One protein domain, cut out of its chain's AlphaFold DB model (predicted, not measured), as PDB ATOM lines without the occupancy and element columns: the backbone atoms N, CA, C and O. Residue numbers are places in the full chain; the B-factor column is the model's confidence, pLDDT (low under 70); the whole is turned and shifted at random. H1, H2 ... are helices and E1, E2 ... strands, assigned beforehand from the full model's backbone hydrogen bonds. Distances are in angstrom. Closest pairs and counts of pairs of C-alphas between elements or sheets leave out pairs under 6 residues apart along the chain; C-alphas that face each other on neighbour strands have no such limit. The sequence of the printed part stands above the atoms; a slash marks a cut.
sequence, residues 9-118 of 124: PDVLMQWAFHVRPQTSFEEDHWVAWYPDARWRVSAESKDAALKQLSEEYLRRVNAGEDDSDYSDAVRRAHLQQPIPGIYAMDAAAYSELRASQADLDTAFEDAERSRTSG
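AT A GLANCE: This is residues 9 to 118 of the 124 residues of an uncharacterized protein of Mycolicibacterium fortuitum (UniProt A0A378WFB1). Two lobes stand end to end, joined by two stretches of backbone, residues 20 to 21 and residues 64 to 71. One lobe is a small three-stranded sheet, E2, E3 and E4, with the long helix H2 packed slantwise over one face; in the other, the two-stranded ribbon E1 and E5 has H5 crossing E5, H3 on another side, and H4 and the short H1 near the end where E1 begins. The printed part has 110 residues, with five named helices and five named strands in the order H1, E1, E2, E3, E4, H2, H3, E5, H4, H5; both sheets, E2 - E3 - E4 and E1 - E5, are antiparallel. The class is mixed, helices and strands. The whole is compact, with a radius of gyration of the C-alphas of 15.2 A and spans of 41 by 28 by 28 A.

IN THESE COORDINATES: H1 is residues 9 to 12, with C-alpha 9 at (-33.180, -23.294, -41.791). E1, residues 15 to 19, is 12.6 A long and runs on into E2, residues 22 to 26, across a break of 2 residues at 20 degrees. E3 is residues 29 to 33, 13.4 A long, and E4 is residues 41 to 43. H2, residues 46 to 63, is the longest helix at 25.5 A and begins with C-alpha 46 at (-12.992, 3.240, -28.333). H3 is residues 72 to 80, 12.3 A long. E5, residues 86 to 90, is 13.8 A long, and H4, residues 91 to 99, follows with 0 residues between them. H5, residues 104 to 116, is 18.1 A long and ends with C-alpha 116 at (-30.912, -3.438, -49.585).

HOW THE PARTS SIT: E2, E3 and E4 form a meander, each strand the antiparallel neighbour of the one before; E2 and E3 are a hairpin, and so are E3 and E4. Between E2 and E3, N 24 and O 31 are within hydrogen-bond range at 2.9 A; between E3 and E4, N 30 and O 43 are at 2.8 A. H2 is on this sheet at a height over the sheet of 4.7 A, making two layers, a helix on one face of a sheet. It lies over E4 and only just over E3, with 3 C-alphas falling on E3, and runs slantwise to the strands, at 34 degrees to E4 on the local plane. The closest C-alphas of H2 and E4 are those of Ala 49 and Ala 43, 4.7 A apart. E1 and E5 are antiparallel neighbours at 155 degrees, with N 16 and O 89 at 2.8 A. H5 and E5 have 11 pairs of C-alphas within 8 A, the closest those of Ala 111 and Met 89 at 5.4 A. The closest C-alphas of H3 and E5 are those of His 78 and Ile 86, 7.0 A apart. H1 and H3 only just touch, with 3 pairs of C-alphas within 8 A, the closest those of Leu 12 and Arg 76 at 7.3 A. H4 and H5 touch only at the corner, and only just, with 3 pairs; H5 does so with residue 104 alone, whose C-alpha is 7.1 A from that of Leu 97. Their lines stand at a shallow tilt of 22 degrees, opposite ways. E2, E3, E4 and H2 are apart from H1, E1, H3, E5, H4 and H5. Every O i to N i+4 pair is within hydrogen-bond range in H2, H3, H4 and H5; H1 is too short for such a pair.

THE WHOLE: The two C-alphas farthest apart, those of Asp 10 and Asp 28, are 45.0 A from each other. The printed part has no cut, and no link is long; E3 to E4 and H2 to H3 are short, the others tight. The mean pLDDT of the printed part is 88.9, with residues 9 to 10, 66 to 70 and 118 under 70.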
ATOM      1  N   PRO A   9     -34.631 -23.173 -42.002       58.16
ATOM      2  CA  PRO A   9     -33.180 -23.294 -41.791       58.16
ATOM      3  C   PRO A   9     -32.341 -23.242 -43.084       58.16
ATOM      4  O   PRO A   9     -31.215 -22.748 -43.051       58.16
ATOM      5  N   ASP A  10     -32.884 -23.654 -44.233       65.62
ATOM      6  CA  ASP A  10     -32.183 -23.643 -45.527       65.62
ATOM      7  C   ASP A  10     -31.954 -22.225 -46.061       65.62
ATOM      8  O   ASP A  10     -31.053 -21.997 -46.871       65.62
ATOM      9  N   VAL A  11     -32.755 -21.253 -45.615       76.62
ATOM     10  CA  VAL A  11     -32.601 -19.854 -46.033       76.62
ATOM     11  C   VAL A  11     -31.350 -19.247 -45.413       76.62
ATOM     12  O   VAL A  11     -30.603 -18.583 -46.117       76.62
ATOM     13  N   LEU A  12     -31.072 -19.494 -44.130       85.38
ATOM     14  CA  LEU A  12     -29.899 -18.911 -43.469       85.38
ATOM     15  C   LEU A  12     -28.579 -19.488 -43.986       85.38
ATOM     16  O   LEU A  12     -27.599 -18.758 -44.051       85.38
ATOM     17  N   MET A  13     -28.561 -20.755 -44.416       86.19
ATOM     18  CA  MET A  13     -27.364 -21.380 -44.997       86.19
ATOM     19  C   MET A  13     -26.929 -20.759 -46.334       86.19
ATOM     20  O   MET A  13     -25.786 -20.943 -46.745       86.19
ATOM     21  N   GLN A  14     -27.816 -20.023 -47.012       91.38
ATOM     22  CA  GLN A  14     -27.489 -19.302 -48.248       91.38
ATOM     23  C   GLN A  14     -26.716 -18.005 -47.983       91.38
ATOM     24  O   GLN A  14     -26.175 -17.421 -48.917       91.38
ATOM     25  N   TRP A  15     -26.637 -17.560 -46.727       92.50
ATOM     26  CA  TRP A  15     -26.017 -16.294 -46.360       92.50
ATOM     27  C   TRP A  15     -24.846 -16.508 -45.405       92.50
ATOM     28  O   TRP A  15     -24.945 -17.196 -44.390       92.50
ATOM     29  N   ALA A  16     -23.733 -15.851 -45.701       92.94
ATOM     30  CA  ALA A  16     -22.726 -15.519 -44.714       92.94
ATOM     31  C   ALA A  16     -23.133 -14.215 -44.017       92.94
ATOM     32  O   ALA A  16     -23.595 -13.274 -44.667       92.94
ATOM     33  N   PHE A  17     -22.928 -14.149 -42.702       91.62
ATOM     34  CA  PHE A  17     -23.194 -12.955 -41.909       91.62
ATOM     35  C   PHE A  17     -21.900 -12.430 -41.303       91.62
ATOM     36  O   PHE A  17     -21.121 -13.191 -40.727       91.62
ATOM     37  N   HIS A  18     -21.711 -11.120 -41.385       91.06
ATOM     38  CA  HIS A  18     -20.717 -10.406 -40.603       91.06
ATOM     39  C   HIS A  18     -21.441  -9.481 -39.641       91.06
ATOM     40  O   HIS A  18     -22.351  -8.750 -40.045       91.06
ATOM     41  N   VAL A  19     -21.040  -9.513 -38.372       89.62
ATOM     42  CA  VAL A  19     -21.592  -8.600 -37.382       89.62
ATOM     43  C   VAL A  19     -20.513  -7.711 -36.809       89.62
ATOM     44  O   VAL A  19     -19.541  -8.170 -36.208       89.62
ATOM     45  N   ARG A  20     -20.731  -6.415 -36.988       91.06
ATOM     46  CA  ARG A  20     -19.842  -5.354 -36.565       91.06
ATOM     47  C   ARG A  20     -20.330  -4.755 -35.245       91.06
ATOM     48  O   ARG A  20     -21.458  -4.248 -35.189       91.06
ATOM     49  N   PRO A  21     -19.475  -4.734 -34.208       92.88
ATOM     50  CA  PRO A  21     -19.700  -3.936 -33.015       92.88
ATOM     51  C   PRO A  21     -20.125  -2.505 -33.328       92.88
ATOM     52  O   PRO A  21     -19.571  -1.850 -34.212       92.88
ATOM     53  N   GLN A  22     -21.080  -2.010 -32.559       94.00
ATOM     54  CA  GLN A  22     -21.461  -0.612 -32.539       94.00
ATOM     55  C   GLN A  22     -20.735   0.088 -31.396       94.00
ATOM     56  O   GLN A  22     -20.455  -0.515 -30.357       94.00
ATOM     57  N   THR A  23     -20.416   1.363 -31.598       96.75
ATOM     58  CA  THR A  23     -19.763   2.189 -30.583       96.75
ATOM     59  C   THR A  23     -20.388   3.567 -30.539       96.75
ATOM     60  O   THR A  23     -20.629   4.155 -31.594       96.75
ATOM     61  N   SER A  24     -20.546   4.113 -29.342       97.06
ATOM     62  CA  SER A  24     -20.953   5.496 -29.107       97.06
ATOM     63  C   SER A  24     -20.043   6.118 -28.054       97.06
ATOM     64  O   SER A  24     -19.500   5.405 -27.214       97.06
ATOM     65  N   PHE A  25     -19.869   7.436 -28.102       97.44
ATOM     66  CA  PHE A  25     -19.271   8.186 -27.004       97.44
ATOM     67  C   PHE A  25     -20.412   8.777 -26.169       97.44
ATOM     68  O   PHE A  25     -21.190   9.584 -26.678       97.44
ATOM     69  N   GLU A  26     -20.551   8.324 -24.924       96.12
ATOM     70  CA  GLU A  26     -21.608   8.715 -23.986       96.12
ATOM     71  C   GLU A  26     -20.961   9.390 -22.771       96.12
ATOM     72  O   GLU A  26     -20.080   8.807 -22.149       96.12
ATOM     73  N   GLU A  27     -21.401  10.611 -22.441       91.31
ATOM     74  CA  GLU A  27     -20.904  11.448 -21.330       91.31
ATOM     75  C   GLU A  27     -19.388  11.729 -21.378       91.31
ATOM     76  O   GLU A  27     -18.972  12.806 -21.809       91.31
ATOM     77  N   ASP A  28     -18.575  10.767 -20.956       95.31
ATOM     78  CA  ASP A  28     -17.117  10.822 -20.852       95.31
ATOM     79  C   ASP A  28     -16.420   9.495 -21.216       95.31
ATOM     80  O   ASP A  28     -15.202   9.372 -21.076       95.31
ATOM     81  N   HIS A  29     -17.164   8.508 -21.720       96.94
ATOM     82  CA  HIS A  29     -16.651   7.177 -22.014       96.94
ATOM     83  C   HIS A  29     -17.178   6.632 -23.343       96.94
ATOM     84  O   HIS A  29     -18.194   7.051 -23.897       96.94
ATOM     85  N   TRP A  30     -16.458   5.655 -23.881       98.38
ATOM     86  CA  TRP A  30     -16.891   4.876 -25.027       98.38
ATOM     87  C   TRP A  30     -17.734   3.703 -24.570       98.38
ATOM     88  O   TRP A  30     -17.313   2.928 -23.717       98.38
ATOM     89  N   VAL A  31     -18.896   3.548 -25.186       98.00
ATOM     90  CA  VAL A  31     -19.789   2.407 -25.015       98.00
ATOM     91  C   VAL A  31     -19.714   1.548 -26.269       98.00
ATOM     92  O   VAL A  31     -19.763   2.081 -27.379       98.00
ATOM     93  N   ALA A  32     -19.601   0.231 -26.106       97.06
ATOM     94  CA  ALA A  32     -19.601  -0.731 -27.204       97.06
ATOM     95  C   ALA A  32     -20.633  -1.843 -26.969       97.06
ATOM     96  O   ALA A  32     -20.825  -2.303 -25.840       97.06
ATOM     97  N   TRP A  33     -21.303  -2.268 -28.037       94.19
ATOM     98  CA  TRP A  33     -22.303  -3.337 -28.006       94.19
ATOM     99  C   TRP A  33     -22.381  -4.055 -29.352       94.19
ATOM    100  O   TRP A  33     -21.984  -3.521 -30.387       94.19
ATOM    101  N   TYR A  34     -22.917  -5.269 -29.348       90.12
ATOM    102  CA  TYR A  34     -23.306  -5.956 -30.574       90.12
ATOM    103  C   TYR A  34     -24.751  -5.606 -30.958       90.12
ATOM    104  O   TYR A  34     -25.572  -5.396 -30.063       90.12
ATOM    105  N   PRO A  35     -25.097  -5.538 -32.257       87.94
ATOM    106  CA  PRO A  35     -26.480  -5.362 -32.693       87.94
ATOM    107  C   PRO A  35     -27.427  -6.353 -32.003       87.94
ATOM    108  O   PRO A  35     -27.136  -7.543 -31.941       87.94
ATOM    109  N   ASP A  36     -28.543  -5.840 -31.483       82.00
ATOM    110  CA  ASP A  36     -29.577  -6.582 -30.737       82.00
ATOM    111  C   ASP A  36     -29.145  -7.187 -29.379       82.00
ATOM    112  O   ASP A  36     -29.948  -7.804 -28.676       82.00
ATOM    113  N   ALA A  37     -27.905  -6.959 -28.934       86.06
ATOM    114  CA  ALA A  37     -27.483  -7.359 -27.597       86.06
ATOM    115  C   ALA A  37     -28.181  -6.514 -26.517       86.06
ATOM    116  O   ALA A  37     -28.209  -5.285 -26.568       86.06
ATOM    117  N   ARG A  38     -28.686  -7.178 -25.469       86.81
ATOM    118  CA  ARG A  38     -29.272  -6.517 -24.281       86.81
ATOM    119  C   ARG A  38     -28.231  -5.964 -23.306       86.81
ATOM    120  O   ARG A  38     -28.584  -5.423 -22.260       86.81
ATOM    121  N   TRP A  39     -26.957  -6.146 -23.616       90.38
ATOM    122  CA  TRP A  39     -25.829  -5.774 -22.781       90.38
ATOM    123  C   TRP A  39     -24.850  -4.922 -23.588       90.38
ATOM    124  O   TRP A  39     -24.772  -5.012 -24.813       90.38
ATOM    125  N   ARG A  40     -24.120  -4.067 -22.876       94.88
ATOM    126  CA  ARG A  40     -23.120  -3.146 -23.417       94.88
ATOM    127  C   ARG A  40     -21.973  -3.026 -22.424       94.88
ATOM    128  O   ARG A  40     -22.186  -3.222 -21.228       94.88
ATOM    129  N   VAL A  41     -20.787  -2.702 -22.913       96.69
ATOM    130  CA  VAL A  41     -19.598  -2.443 -22.087       96.69
ATOM    131  C   VAL A  41     -19.159  -0.997 -22.259       96.69
ATOM    132  O   VAL A  41     -19.468  -0.384 -23.282       96.69
ATOM    133  N   SER A  42     -18.432  -0.456 -21.284       97.69
ATOM    134  CA  SER A  42     -17.880   0.895 -21.354       97.69
ATOM    135  C   SER A  42     -16.392   0.940 -21.019       97.69
ATOM    136  O   SER A  42     -15.892   0.163 -20.210       97.69
ATOM    137  N   ALA A  43     -15.665   1.861 -21.653       97.62
ATOM    138  CA  ALA A  43     -14.250   2.100 -21.396       97.62
ATOM    139  C   ALA A  43     -13.842   3.539 -21.737       97.62
ATOM    140  O   ALA A  43     -14.547   4.252 -22.441       97.62
ATOM    141  N   GLU A  44     -12.654   3.953 -21.301       96.88
ATOM    142  CA  GLU A  44     -12.134   5.312 -21.531       96.88
ATOM    143  C   GLU A  44     -11.782   5.596 -23.004       96.88
ATOM    144  O   GLU A  44     -11.721   6.748 -23.429       96.88
ATOM    145  N   SER A  45     -11.563   4.558 -23.817       97.81
ATOM    146  CA  SER A  45     -11.253   4.689 -25.244       97.81
ATOM    147  C   SER A  45     -12.075   3.725 -26.092       97.81
ATOM    148  O   SER A  45     -12.501   2.667 -25.624       97.81
ATOM    149  N   LYS A  46     -12.262   4.074 -27.371       97.38
ATOM    150  CA  LYS A  46     -12.992   3.240 -28.333       97.38
ATOM    151  C   LYS A  46     -12.389   1.839 -28.433       97.38
ATOM    152  O   LYS A  46     -13.111   0.850 -28.347       97.38
ATOM    153  N   ASP A  47     -11.066   1.762 -28.563       97.69
ATOM    154  CA  ASP A  47     -10.347   0.493 -28.688       97.69
ATOM    155  C   ASP A  47     -10.458  -0.342 -27.410       97.69
ATOM    156  O   ASP A  47     -10.646  -1.557 -27.474       97.69
ATOM    157  N   ALA A  48     -10.413   0.302 -26.238       97.56
ATOM    158  CA  ALA A  48     -10.624  -0.383 -24.970       97.56
ATOM    159  C   ALA A  48     -12.059  -0.917 -24.851       97.56
ATOM    160  O   ALA A  48     -12.238  -2.047 -24.401       97.56
ATOM    161  N   ALA A  49     -13.064  -0.162 -25.300       98.00
ATOM    162  CA  ALA A  49     -14.459  -0.599 -25.276       98.00
ATOM    163  C   ALA A  49     -14.681  -1.797 -26.213       98.00
ATOM    164  O   ALA A  49     -15.317  -2.774 -25.826       98.00
ATOM    165  N   LEU A  50     -14.093  -1.779 -27.414       96.81
ATOM    166  CA  LEU A  50     -14.144  -2.904 -28.356       96.81
ATOM    167  C   LEU A  50     -13.416  -4.152 -27.830       96.81
ATOM    168  O   LEU A  50     -13.904  -5.276 -27.988       96.81
ATOM    169  N   LYS A  51     -12.268  -3.967 -27.168       97.12
ATOM    170  CA  LYS A  51     -11.533  -5.056 -26.515       97.12
ATOM    171  C   LYS A  51     -12.358  -5.678 -25.391       97.12
ATOM    172  O   LYS A  51     -12.534  -6.893 -25.378       97.12
ATOM    173  N   GLN A  52     -12.921  -4.854 -24.507       97.50
ATOM    174  CA  GLN A  52     -13.803  -5.327 -23.438       97.50
ATOM    175  C   GLN A  52     -15.054  -6.016 -23.988       97.50
ATOM    176  O   GLN A  52     -15.494  -7.009 -23.420       97.50
ATOM    177  N   LEU A  53     -15.606  -5.539 -25.108       95.56
ATOM    178  CA  LEU A  53     -16.775  -6.154 -25.740       95.56
ATOM    179  C   LEU A  53     -16.456  -7.585 -26.182       95.56
ATOM    180  O   LEU A  53     -17.235  -8.502 -25.931       95.56
ATOM    181  N   SER A  54     -15.286  -7.771 -26.798       92.50
ATOM    182  CA  SER A  54     -14.796  -9.084 -27.232       92.50
ATOM    183  C   SER A  54     -14.536 -10.017 -26.043       92.50
ATOM    184  O   SER A  54     -14.870 -11.199 -26.089       92.50
ATOM    185  N   GLU A  55     -13.967  -9.492 -24.956       95.19
ATOM    186  CA  GLU A  55     -13.709 -10.249 -23.724       95.19
ATOM    187  C   GLU A  55     -15.011 -10.665 -23.022       95.19
ATOM    188  O   GLU A  55     -15.151 -11.823 -22.625       95.19
ATOM    189  N   GLU A  56     -15.981  -9.756 -22.917       94.50
ATOM    190  CA  GLU A  56     -17.286 -10.029 -22.310       94.50
ATOM    191  C   GLU A  56     -18.098 -11.032 -23.136       94.50
ATOM    192  O   GLU A  56     -18.737 -11.917 -22.567       94.50
ATOM    193  N   TYR A  57     -18.021 -10.959 -24.467       90.50
ATOM    194  CA  TYR A  57     -18.599 -11.971 -25.351       90.50
ATOM    195  C   TYR A  57     -18.024 -13.359 -25.062       90.50
ATOM    196  O   TYR A  57     -18.767 -14.290 -24.761       90.50
ATOM    197  N   LEU A  58     -16.692 -13.498 -25.054       90.38
ATOM    198  CA  LEU A  58     -16.043 -14.779 -24.758       90.38
ATOM    199  C   LEU A  58     -16.381 -15.288 -23.350       90.38
ATOM    200  O   LEU A  58     -16.561 -16.490 -23.156       90.38
ATOM    201  N   ARG A  59     -16.494 -14.394 -22.359       93.62
ATOM    202  CA  ARG A  59     -16.934 -14.760 -21.007       93.62
ATOM    203  C   ARG A  59     -18.346 -15.350 -21.030       93.62
ATOM    204  O   ARG A  59     -18.552 -16.404 -20.430       93.62
ATOM    205  N   ARG A  60     -19.292 -14.702 -21.720       90.38
ATOM    206  CA  ARG A  60     -20.687 -15.163 -21.846       90.38
ATOM    207  C   ARG A  60     -20.783 -16.511 -22.553       90.38
ATOM    208  O   ARG A  60     -21.442 -17.402 -22.023       90.38
ATOM    209  N   VAL A  61     -20.048 -16.689 -23.655       86.62
ATOM    210  CA  VAL A  61     -19.911 -17.974 -24.376       86.62
ATOM    211  C   VAL A  61     -19.473 -19.075 -23.419       86.62
ATOM    212  O   VAL A  61     -20.136 -20.103 -23.297       86.62
ATOM    213  N   ASN A  62     -18.393 -18.844 -22.673       88.19
ATOM    214  CA  ASN A  62     -17.854 -19.839 -21.747       88.19
ATOM    215  C   ASN A  62     -18.774 -20.118 -20.547       88.19
ATOM    216  O   ASN A  62     -18.722 -21.206 -19.976       88.19
ATOM    217  N   ALA A  63     -19.602 -19.149 -20.155       89.25
ATOM    218  CA  ALA A  63     -20.573 -19.293 -19.077       89.25
ATOM    219  C   ALA A  63     -21.895 -19.943 -19.529       89.25
ATOM    220  O   ALA A  63     -22.744 -20.225 -18.685       89.25
ATOM    221  N   GLY A  64     -22.093 -20.168 -20.835       85.44
ATOM    222  CA  GLY A  64     -23.396 -20.562 -21.385       85.44
ATOM    223  C   GLY A  64     -24.468 -19.474 -21.234       85.44
ATOM    224  O   GLY A  64     -25.655 -19.762 -21.327       85.44
ATOM    225  N   GLU A  65     -24.047 -18.232 -20.984       82.31
ATOM    226  CA  GLU A  65     -24.883 -17.021 -20.914       82.31
ATOM    227  C   GLU A  65     -24.977 -16.327 -22.278       82.31
ATOM    228  O   GLU A  65     -25.409 -15.173 -22.384       82.31
ATOM    229  N   ASP A  66     -24.464 -16.988 -23.312       69.31
ATOM    230  CA  ASP A  66     -24.414 -16.441 -24.645       69.31
ATOM    231  C   ASP A  66     -25.774 -16.526 -25.326       69.31
ATOM    232  O   ASP A  66     -26.092 -17.476 -26.034       69.31
ATOM    233  N   ASP A  67     -26.562 -15.473 -25.135       60.16
ATOM    234  CA  ASP A  67     -27.705 -15.160 -25.994       60.16
ATOM    235  C   ASP A  67     -27.251 -14.642 -27.384       60.16
ATOM    236  O   ASP A  67     -28.097 -14.295 -28.210       60.16
ATOM    237  N   SER A  68     -25.934 -14.516 -27.633       53.28
ATOM    238  CA  SER A  68     -25.314 -13.949 -28.841       53.28
ATOM    239  C   SER A  68     -24.624 -14.953 -29.766       53.28
ATOM    240  O   SER A  68     -23.924 -14.542 -30.699       53.28
ATOM    241  N   ASP A  69     -25.041 -16.222 -29.711       51.91
ATOM    242  CA  ASP A  69     -25.437 -16.838 -30.974       51.91
ATOM    243  C   ASP A  69     -26.422 -15.848 -31.581       51.91
ATOM    244  O   ASP A  69     -27.560 -15.782 -31.131       51.91
ATOM    245  N   TYR A  70     -25.953 -14.993 -32.495       60.59
ATOM    246  CA  TYR A  70     -26.777 -14.100 -33.294       60.59
ATOM    247  C   TYR A  70     -27.908 -14.932 -33.818       60.59
ATOM    248  O   TYR A  70     -27.720 -15.663 -34.798       60.59
ATOM    249  N   SER A  71     -29.006 -14.906 -33.067       71.12
ATOM    250  CA  SER A  71     -29.866 -16.065 -33.105       71.12
ATOM    251  C   SER A  71     -30.381 -16.131 -34.517       71.12
ATOM    252  O   SER A  71     -30.479 -15.109 -35.212       71.12
ATOM    253  N   ASP A  72     -30.703 -17.323 -34.983       80.12
ATOM    254  CA  ASP A  72     -31.315 -17.430 -36.291       80.12
ATOM    255  C   ASP A  72     -32.503 -16.449 -36.433       80.12
ATOM    256  O   ASP A  72     -32.784 -15.986 -37.532       80.12
ATOM    257  N   ALA A  73     -33.146 -16.045 -35.324       82.56
ATOM    258  CA  ALA A  73     -34.111 -14.950 -35.288       82.56
ATOM    259  C   ALA A  73     -33.529 -13.571 -35.667       82.56
ATOM    260  O   ALA A  73     -34.121 -12.912 -36.515       82.56
ATOM    261  N   VAL A  74     -32.384 -13.138 -35.123       84.31
ATOM    262  CA  VAL A  74     -31.730 -11.863 -35.495       84.31
ATOM    263  C   VAL A  74     -31.294 -11.874 -36.959       84.31
ATOM    264  O   VAL A  74     -31.534 -10.916 -37.691       84.31
ATOM    265  N   ARG A  75     -30.700 -12.980 -37.422       87.88
ATOM    266  CA  ARG A  75     -30.290 -13.133 -38.827       87.88
ATOM    267  C   ARG A  75     -31.497 -13.103 -39.766       87.88
ATOM    268  O   ARG A  75     -31.474 -12.395 -40.769       87.88
ATOM    269  N   ARG A  76     -32.584 -13.802 -39.415       88.25
ATOM    270  CA  ARG A  76     -33.857 -13.745 -40.158       88.25
ATOM    271  C   ARG A  76     -34.446 -12.339 -40.159       88.25
ATOM    272  O   ARG A  76     -34.852 -11.867 -41.219       88.25
ATOM    273  N   ALA A  77     -34.463 -11.668 -39.008       88.88
ATOM    274  CA  ALA A  77     -34.939 -10.296 -38.895       88.88
ATOM    275  C   ALA A  77     -34.132  -9.367 -39.808       88.88
ATOM    276  O   ALA A  77     -34.729  -8.616 -40.571       88.88
ATOM    277  N   HIS A  78     -32.802  -9.502 -39.833       91.75
ATOM    278  CA  HIS A  78     -31.925  -8.731 -40.713       91.75
ATOM    279  C   HIS A  78     -32.198  -8.957 -42.213       91.75
ATOM    280  O   HIS A  78     -32.176  -8.016 -43.016       91.75
ATOM    281  N   LEU A  79     -32.477 -10.205 -42.611       91.62
ATOM    282  CA  LEU A  79     -32.831 -10.520 -43.997       91.62
ATOM    283  C   LEU A  79     -34.164  -9.879 -44.417       91.62
ATOM    284  O   LEU A  79     -34.305  -9.507 -45.580       91.62
ATOM    285  N   GLN A  80     -35.111  -9.710 -43.488       90.69
ATOM    286  CA  GLN A  80     -36.396  -9.044 -43.738       90.69
ATOM    287  C   GLN A  80     -36.290  -7.515 -43.687       90.69
ATOM    288  O   GLN A  80     -36.840  -6.823 -44.542       90.69
ATOM    289  N   GLN A  81     -35.581  -6.991 -42.691       89.56
ATOM    290  CA  GLN A  81     -35.376  -5.570 -42.460       89.56
ATOM    291  C   GLN A  81     -33.917  -5.332 -42.056       89.56
ATOM    292  O   GLN A  81     -33.476  -5.886 -41.052       89.56
ATOM    293  N   PRO A  82     -33.165  -4.487 -42.782       91.31
ATOM    294  CA  PRO A  82     -31.764  -4.238 -42.466       91.31
ATOM    295  C   PRO A  82     -31.581  -3.728 -41.035       91.31
ATOM    296  O   PRO A  82     -32.163  -2.720 -40.631       91.31
ATOM    297  N   ILE A  83     -30.747  -4.440 -40.285       90.75
ATOM    298  CA  ILE A  83     -30.322  -4.087 -38.926       90.75
ATOM    299  C   ILE A  83     -28.920  -3.472 -39.017       90.75
ATOM    300  O   ILE A  83     -28.009  -4.163 -39.479       90.75
ATOM    301  N   PRO A  84     -28.716  -2.212 -38.582       89.38
ATOM    302  CA  PRO A  84     -27.402  -1.577 -38.591       89.38
ATOM    303  C   PRO A  84     -26.343  -2.406 -37.858       89.38
ATOM    304  O   PRO A  84     -26.563  -2.871 -36.740       89.38
ATOM    305  N   GLY A  85     -25.184  -2.574 -38.495       90.00
ATOM    306  CA  GLY A  85     -24.079  -3.367 -37.957       90.00
ATOM    307  C   GLY A  85     -24.149  -4.859 -38.274       90.00
ATOM    308  O   GLY A  85     -23.186  -5.559 -37.988       90.00
ATOM    309  N   ILE A  86     -25.226  -5.346 -38.889       92.62
ATOM    310  CA  ILE A  86     -25.293  -6.695 -39.459       92.62
ATOM    311  C   ILE A  86     -25.196  -6.564 -40.977       92.62
ATOM    312  O   ILE A  86     -25.800  -5.669 -41.563       92.62
ATOM    313  N   TYR A  87     -24.419  -7.445 -41.596       94.19
ATOM    314  CA  TYR A  87     -24.212  -7.490 -43.037       94.19
ATOM    315  C   TYR A  87     -24.422  -8.916 -43.525       94.19
ATOM    316  O   TYR A  87     -23.936  -9.857 -42.888       94.19
ATOM    317  N   ALA A  88     -25.108  -9.072 -44.655       94.75
ATOM    318  CA  ALA A  88     -25.325 -10.365 -45.284       94.75
ATOM    319  C   ALA A  88     -24.726 -10.407 -46.696       94.75
ATOM    320  O   ALA A  88     -24.906  -9.498 -47.506       94.75
ATOM    321  N   MET A  89     -24.037 -11.503 -47.002       94.44
ATOM    322  CA  MET A  89     -23.493 -11.811 -48.326       94.44
ATOM    323  C   MET A  89     -23.862 -13.247 -48.695       94.44
ATOM    324  O   MET A  89     -23.996 -14.086 -47.810       94.44
ATOM    325  N   ASP A  90     -24.015 -13.548 -49.983       94.44
ATOM    326  CA  ASP A  90     -24.206 -14.925 -50.443       94.44
ATOM    327  C   ASP A  90     -23.055 -15.836 -49.963       94.44
ATOM    328  O   ASP A  90     -21.875 -15.477 -50.038       94.44
ATOM    329  N   ALA A  91     -23.389 -17.013 -49.432       93.12
ATOM    330  CA  ALA A  91     -22.418 -17.920 -48.821       93.12
ATOM    331  C   ALA A  91     -21.400 -18.491 -49.829       93.12
ATOM    332  O   ALA A  91     -20.247 -18.754 -49.457       93.12
ATOM    333  N   ALA A  92     -21.782 -18.665 -51.098       91.94
ATOM    334  CA  ALA A  92     -20.860 -19.096 -52.144       91.94
ATOM    335  C   ALA A  92     -19.890 -17.961 -52.499       91.94
ATOM    336  O   ALA A  92     -18.678 -18.184 -52.508       91.94
ATOM    337  N   ALA A  93     -20.396 -16.733 -52.655       91.81
ATOM    338  CA  ALA A  93     -19.557 -15.552 -52.878       91.81
ATOM    339  C   ALA A  93     -18.562 -15.320 -51.723       91.81
ATOM    340  O   ALA A  93     -17.373 -15.095 -51.953       91.81
ATOM    341  N   TYR A  94     -19.017 -15.457 -50.472       92.75
ATOM    342  CA  TYR A  94     -18.144 -15.420 -49.297       92.75
ATOM    343  C   TYR A  94     -17.023 -16.463 -49.376       92.75
ATOM    344  O   TYR A  94     -15.865 -16.156 -49.094       92.75
ATOM    345  N   SER A  95     -17.361 -17.699 -49.752       91.25
ATOM    346  CA  SER A  95     -16.394 -18.797 -49.822       91.25
ATOM    347  C   SER A  95     -15.298 -18.526 -50.857       91.25
ATOM    348  O   SER A  95     -14.124 -18.776 -50.581       91.25
ATOM    349  N   GLU A  96     -15.654 -17.952 -52.008       90.81
ATOM    350  CA  GLU A  96     -14.701 -17.544 -53.046       90.81
ATOM    351  C   GLU A  96     -13.791 -16.397 -52.579       90.81
ATOM    352  O   GLU A  96     -12.568 -16.470 -52.725       90.81
ATOM    353  N   LEU A  97     -14.363 -15.361 -51.958       91.38
ATOM    354  CA  LEU A  97     -13.608 -14.206 -51.453       91.38
ATOM    355  C   LEU A  97     -12.678 -14.570 -50.295       91.38
ATOM    356  O   LEU A  97     -11.543 -14.095 -50.213       91.38
ATOM    357  N   ARG A  98     -13.129 -15.457 -49.406       88.31
ATOM    358  CA  ARG A  98     -12.303 -15.967 -48.313       88.31
ATOM    359  C   ARG A  98     -11.087 -16.724 -48.848       88.31
ATOM    360  O   ARG A  98     -10.006 -16.613 -48.271       88.31
ATOM    361  N   ALA A  99     -11.242 -17.472 -49.939       89.19
ATOM    362  CA  ALA A  99     -10.142 -18.196 -50.571       89.19
ATOM    363  C   ALA A  99      -9.126 -17.264 -51.258       89.19
ATOM    364  O   ALA A  99      -7.949 -17.613 -51.350       89.19
ATOM    365  N   SER A 100      -9.550 -16.078 -51.706       85.75
ATOM    366  CA  SER A 100      -8.692 -15.106 -52.396       85.75
ATOM    367  C   SER A 100      -7.983 -14.106 -51.475       85.75
ATOM    368  O   SER A 100      -7.235 -13.266 -51.970       85.75
ATOM    369  N   GLN A 101      -8.175 -14.200 -50.152       80.44
ATOM    370  CA  GLN A 101      -7.689 -13.218 -49.164       80.44
ATOM    371  C   GLN A 101      -8.158 -11.782 -49.463       80.44
ATOM    372  O   GLN A 101      -7.449 -10.817 -49.177       80.44
ATOM    373  N   ALA A 102      -9.345 -11.637 -50.057       82.94
ATOM    374  CA  ALA A 102      -9.952 -10.333 -50.279       82.94
ATOM    375  C   ALA A 102     -10.266  -9.626 -48.948       82.94
ATOM    376  O   ALA A 102     -10.418 -10.265 -47.904       82.94
ATOM    377  N   ASP A 103     -10.412  -8.301 -49.001       90.00
ATOM    378  CA  ASP A 103     -10.966  -7.529 -47.890       90.00
ATOM    379  C   ASP A 103     -12.454  -7.871 -47.719       90.00
ATOM    380  O   ASP A 103     -13.322  -7.406 -48.464       90.00
ATOM    381  N   LEU A 104     -12.730  -8.741 -46.749       89.88
ATOM    382  CA  LEU A 104     -14.074  -9.227 -46.471       89.88
ATOM    383  C   LEU A 104     -14.974  -8.131 -45.903       89.88
ATOM    384  O   LEU A 104     -16.172  -8.169 -46.171       89.88
ATOM    385  N   ASP A 105     -14.433  -7.153 -45.174       89.50
ATOM    386  CA  ASP A 105     -15.247  -6.100 -44.562       89.50
ATOM    387  C   ASP A 105     -15.868  -5.221 -45.650       89.50
ATOM    388  O   ASP A 105     -17.086  -5.025 -45.670       89.50
ATOM    389  N   THR A 106     -15.052  -4.776 -46.610       90.38
ATOM    390  CA  THR A 106     -15.534  -4.032 -47.783       90.38
ATOM    391  C   THR A 106     -16.522  -4.871 -48.603       90.38
ATOM    392  O   THR A 106     -17.572  -4.373 -49.013       90.38
ATOM    393  N   ALA A 107     -16.242  -6.164 -48.800       93.06
ATOM    394  CA  ALA A 107     -17.133  -7.045 -49.554       93.06
ATOM    395  C   ALA A 107     -18.511  -7.222 -48.891       93.06
ATOM    396  O   ALA A 107     -19.531  -7.200 -49.582       93.06
ATOM    397  N   PHE A 108     -18.562  -7.361 -47.564       94.12
ATOM    398  CA  PHE A 108     -19.819  -7.427 -46.817       94.12
ATOM    399  C   PHE A 108     -20.617  -6.125 -46.919       94.12
ATOM    400  O   PHE A 108     -21.834  -6.173 -47.095       94.12
ATOM    401  N   GLU A 109     -19.958  -4.967 -46.852       92.69
ATOM    402  CA  GLU A 109     -20.622  -3.669 -47.022       92.69
ATOM    403  C   GLU A 109     -21.230  -3.499 -48.419       92.69
ATOM    404  O   GLU A 109     -22.370  -3.041 -48.550       92.69
ATOM    405  N   ASP A 110     -20.497  -3.881 -49.465       92.50
ATOM    406  CA  ASP A 110     -20.962  -3.784 -50.850       92.50
ATOM    407  C   ASP A 110     -22.089  -4.782 -51.154       92.50
ATOM    408  O   ASP A 110     -23.074  -4.429 -51.823       92.50
ATOM    409  N   ALA A 111     -21.990  -6.007 -50.629       92.69
ATOM    410  CA  ALA A 111     -23.042  -7.013 -50.732       92.69
ATOM    411  C   ALA A 111     -24.328  -6.542 -50.038       92.69
ATOM    412  O   ALA A 111     -25.404  -6.578 -50.640       92.69
ATOM    413  N   GLU A 112     -24.216  -6.007 -48.819       93.50
ATOM    414  CA  GLU A 112     -25.354  -5.502 -48.049       93.50
ATOM    415  C   GLU A 112     -26.006  -4.287 -48.723       93.50
ATOM    416  O   GLU A 112     -27.233  -4.200 -48.832       93.50
ATOM    417  N   ARG A 113     -25.204  -3.363 -49.269       91.44
ATOM    418  CA  ARG A 113     -25.717  -2.232 -50.057       91.44
ATOM    419  C   ARG A 113     -26.503  -2.717 -51.275       91.44
ATOM    420  O   ARG A 113     -27.575  -2.190 -51.567       91.44
ATOM    421  N   SER A 114     -25.993  -3.732 -51.968       89.50
ATOM    422  CA  SER A 114     -26.654  -4.319 -53.139       89.50
ATOM    423  C   SER A 114     -27.959  -5.023 -52.760       89.50
ATOM    424  O   SER A 114     -28.975  -4.836 -53.428       89.50
ATOM    425  N   ARG A 115     -27.962  -5.772 -51.650       89.38
ATOM    426  CA  ARG A 115     -29.133  -6.478 -51.110       89.38
ATOM    427  C   ARG A 115     -30.268  -5.518 -50.757       89.38
ATOM    428  O   ARG A 115     -31.425  -5.772 -51.082       89.38
ATOM    429  N   THR A 116     -29.936  -4.409 -50.103       87.69
ATOM    430  CA  THR A 116     -30.912  -3.438 -49.585       87.69
ATOM    431  C   THR A 116     -31.438  -2.465 -50.635       87.69
ATOM    432  O   THR A 116     -32.555  -1.969 -50.502       87.69
ATOM    433  N   SER A 117     -30.676  -2.222 -51.703       81.94
ATOM    434  CA  SER A 117     -31.072  -1.302 -52.779       81.94
ATOM    435  C   SER A 117     -32.134  -1.881 -53.730       81.94
ATOM    436  O   SER A 117     -32.675  -1.139 -54.551       81.94
ATOM    437  N   GLY A 118     -32.451  -3.181 -53.622       60.34
ATOM    438  CA  GLY A 118     -33.327  -3.899 -54.552       60.34
ATOM    439  C   GLY A 118     -32.772  -3.935 -55.987       60.34
ATOM    440  O   GLY A 118     -31.764  -3.292 -56.294       60.34
TER     441      GLY A 118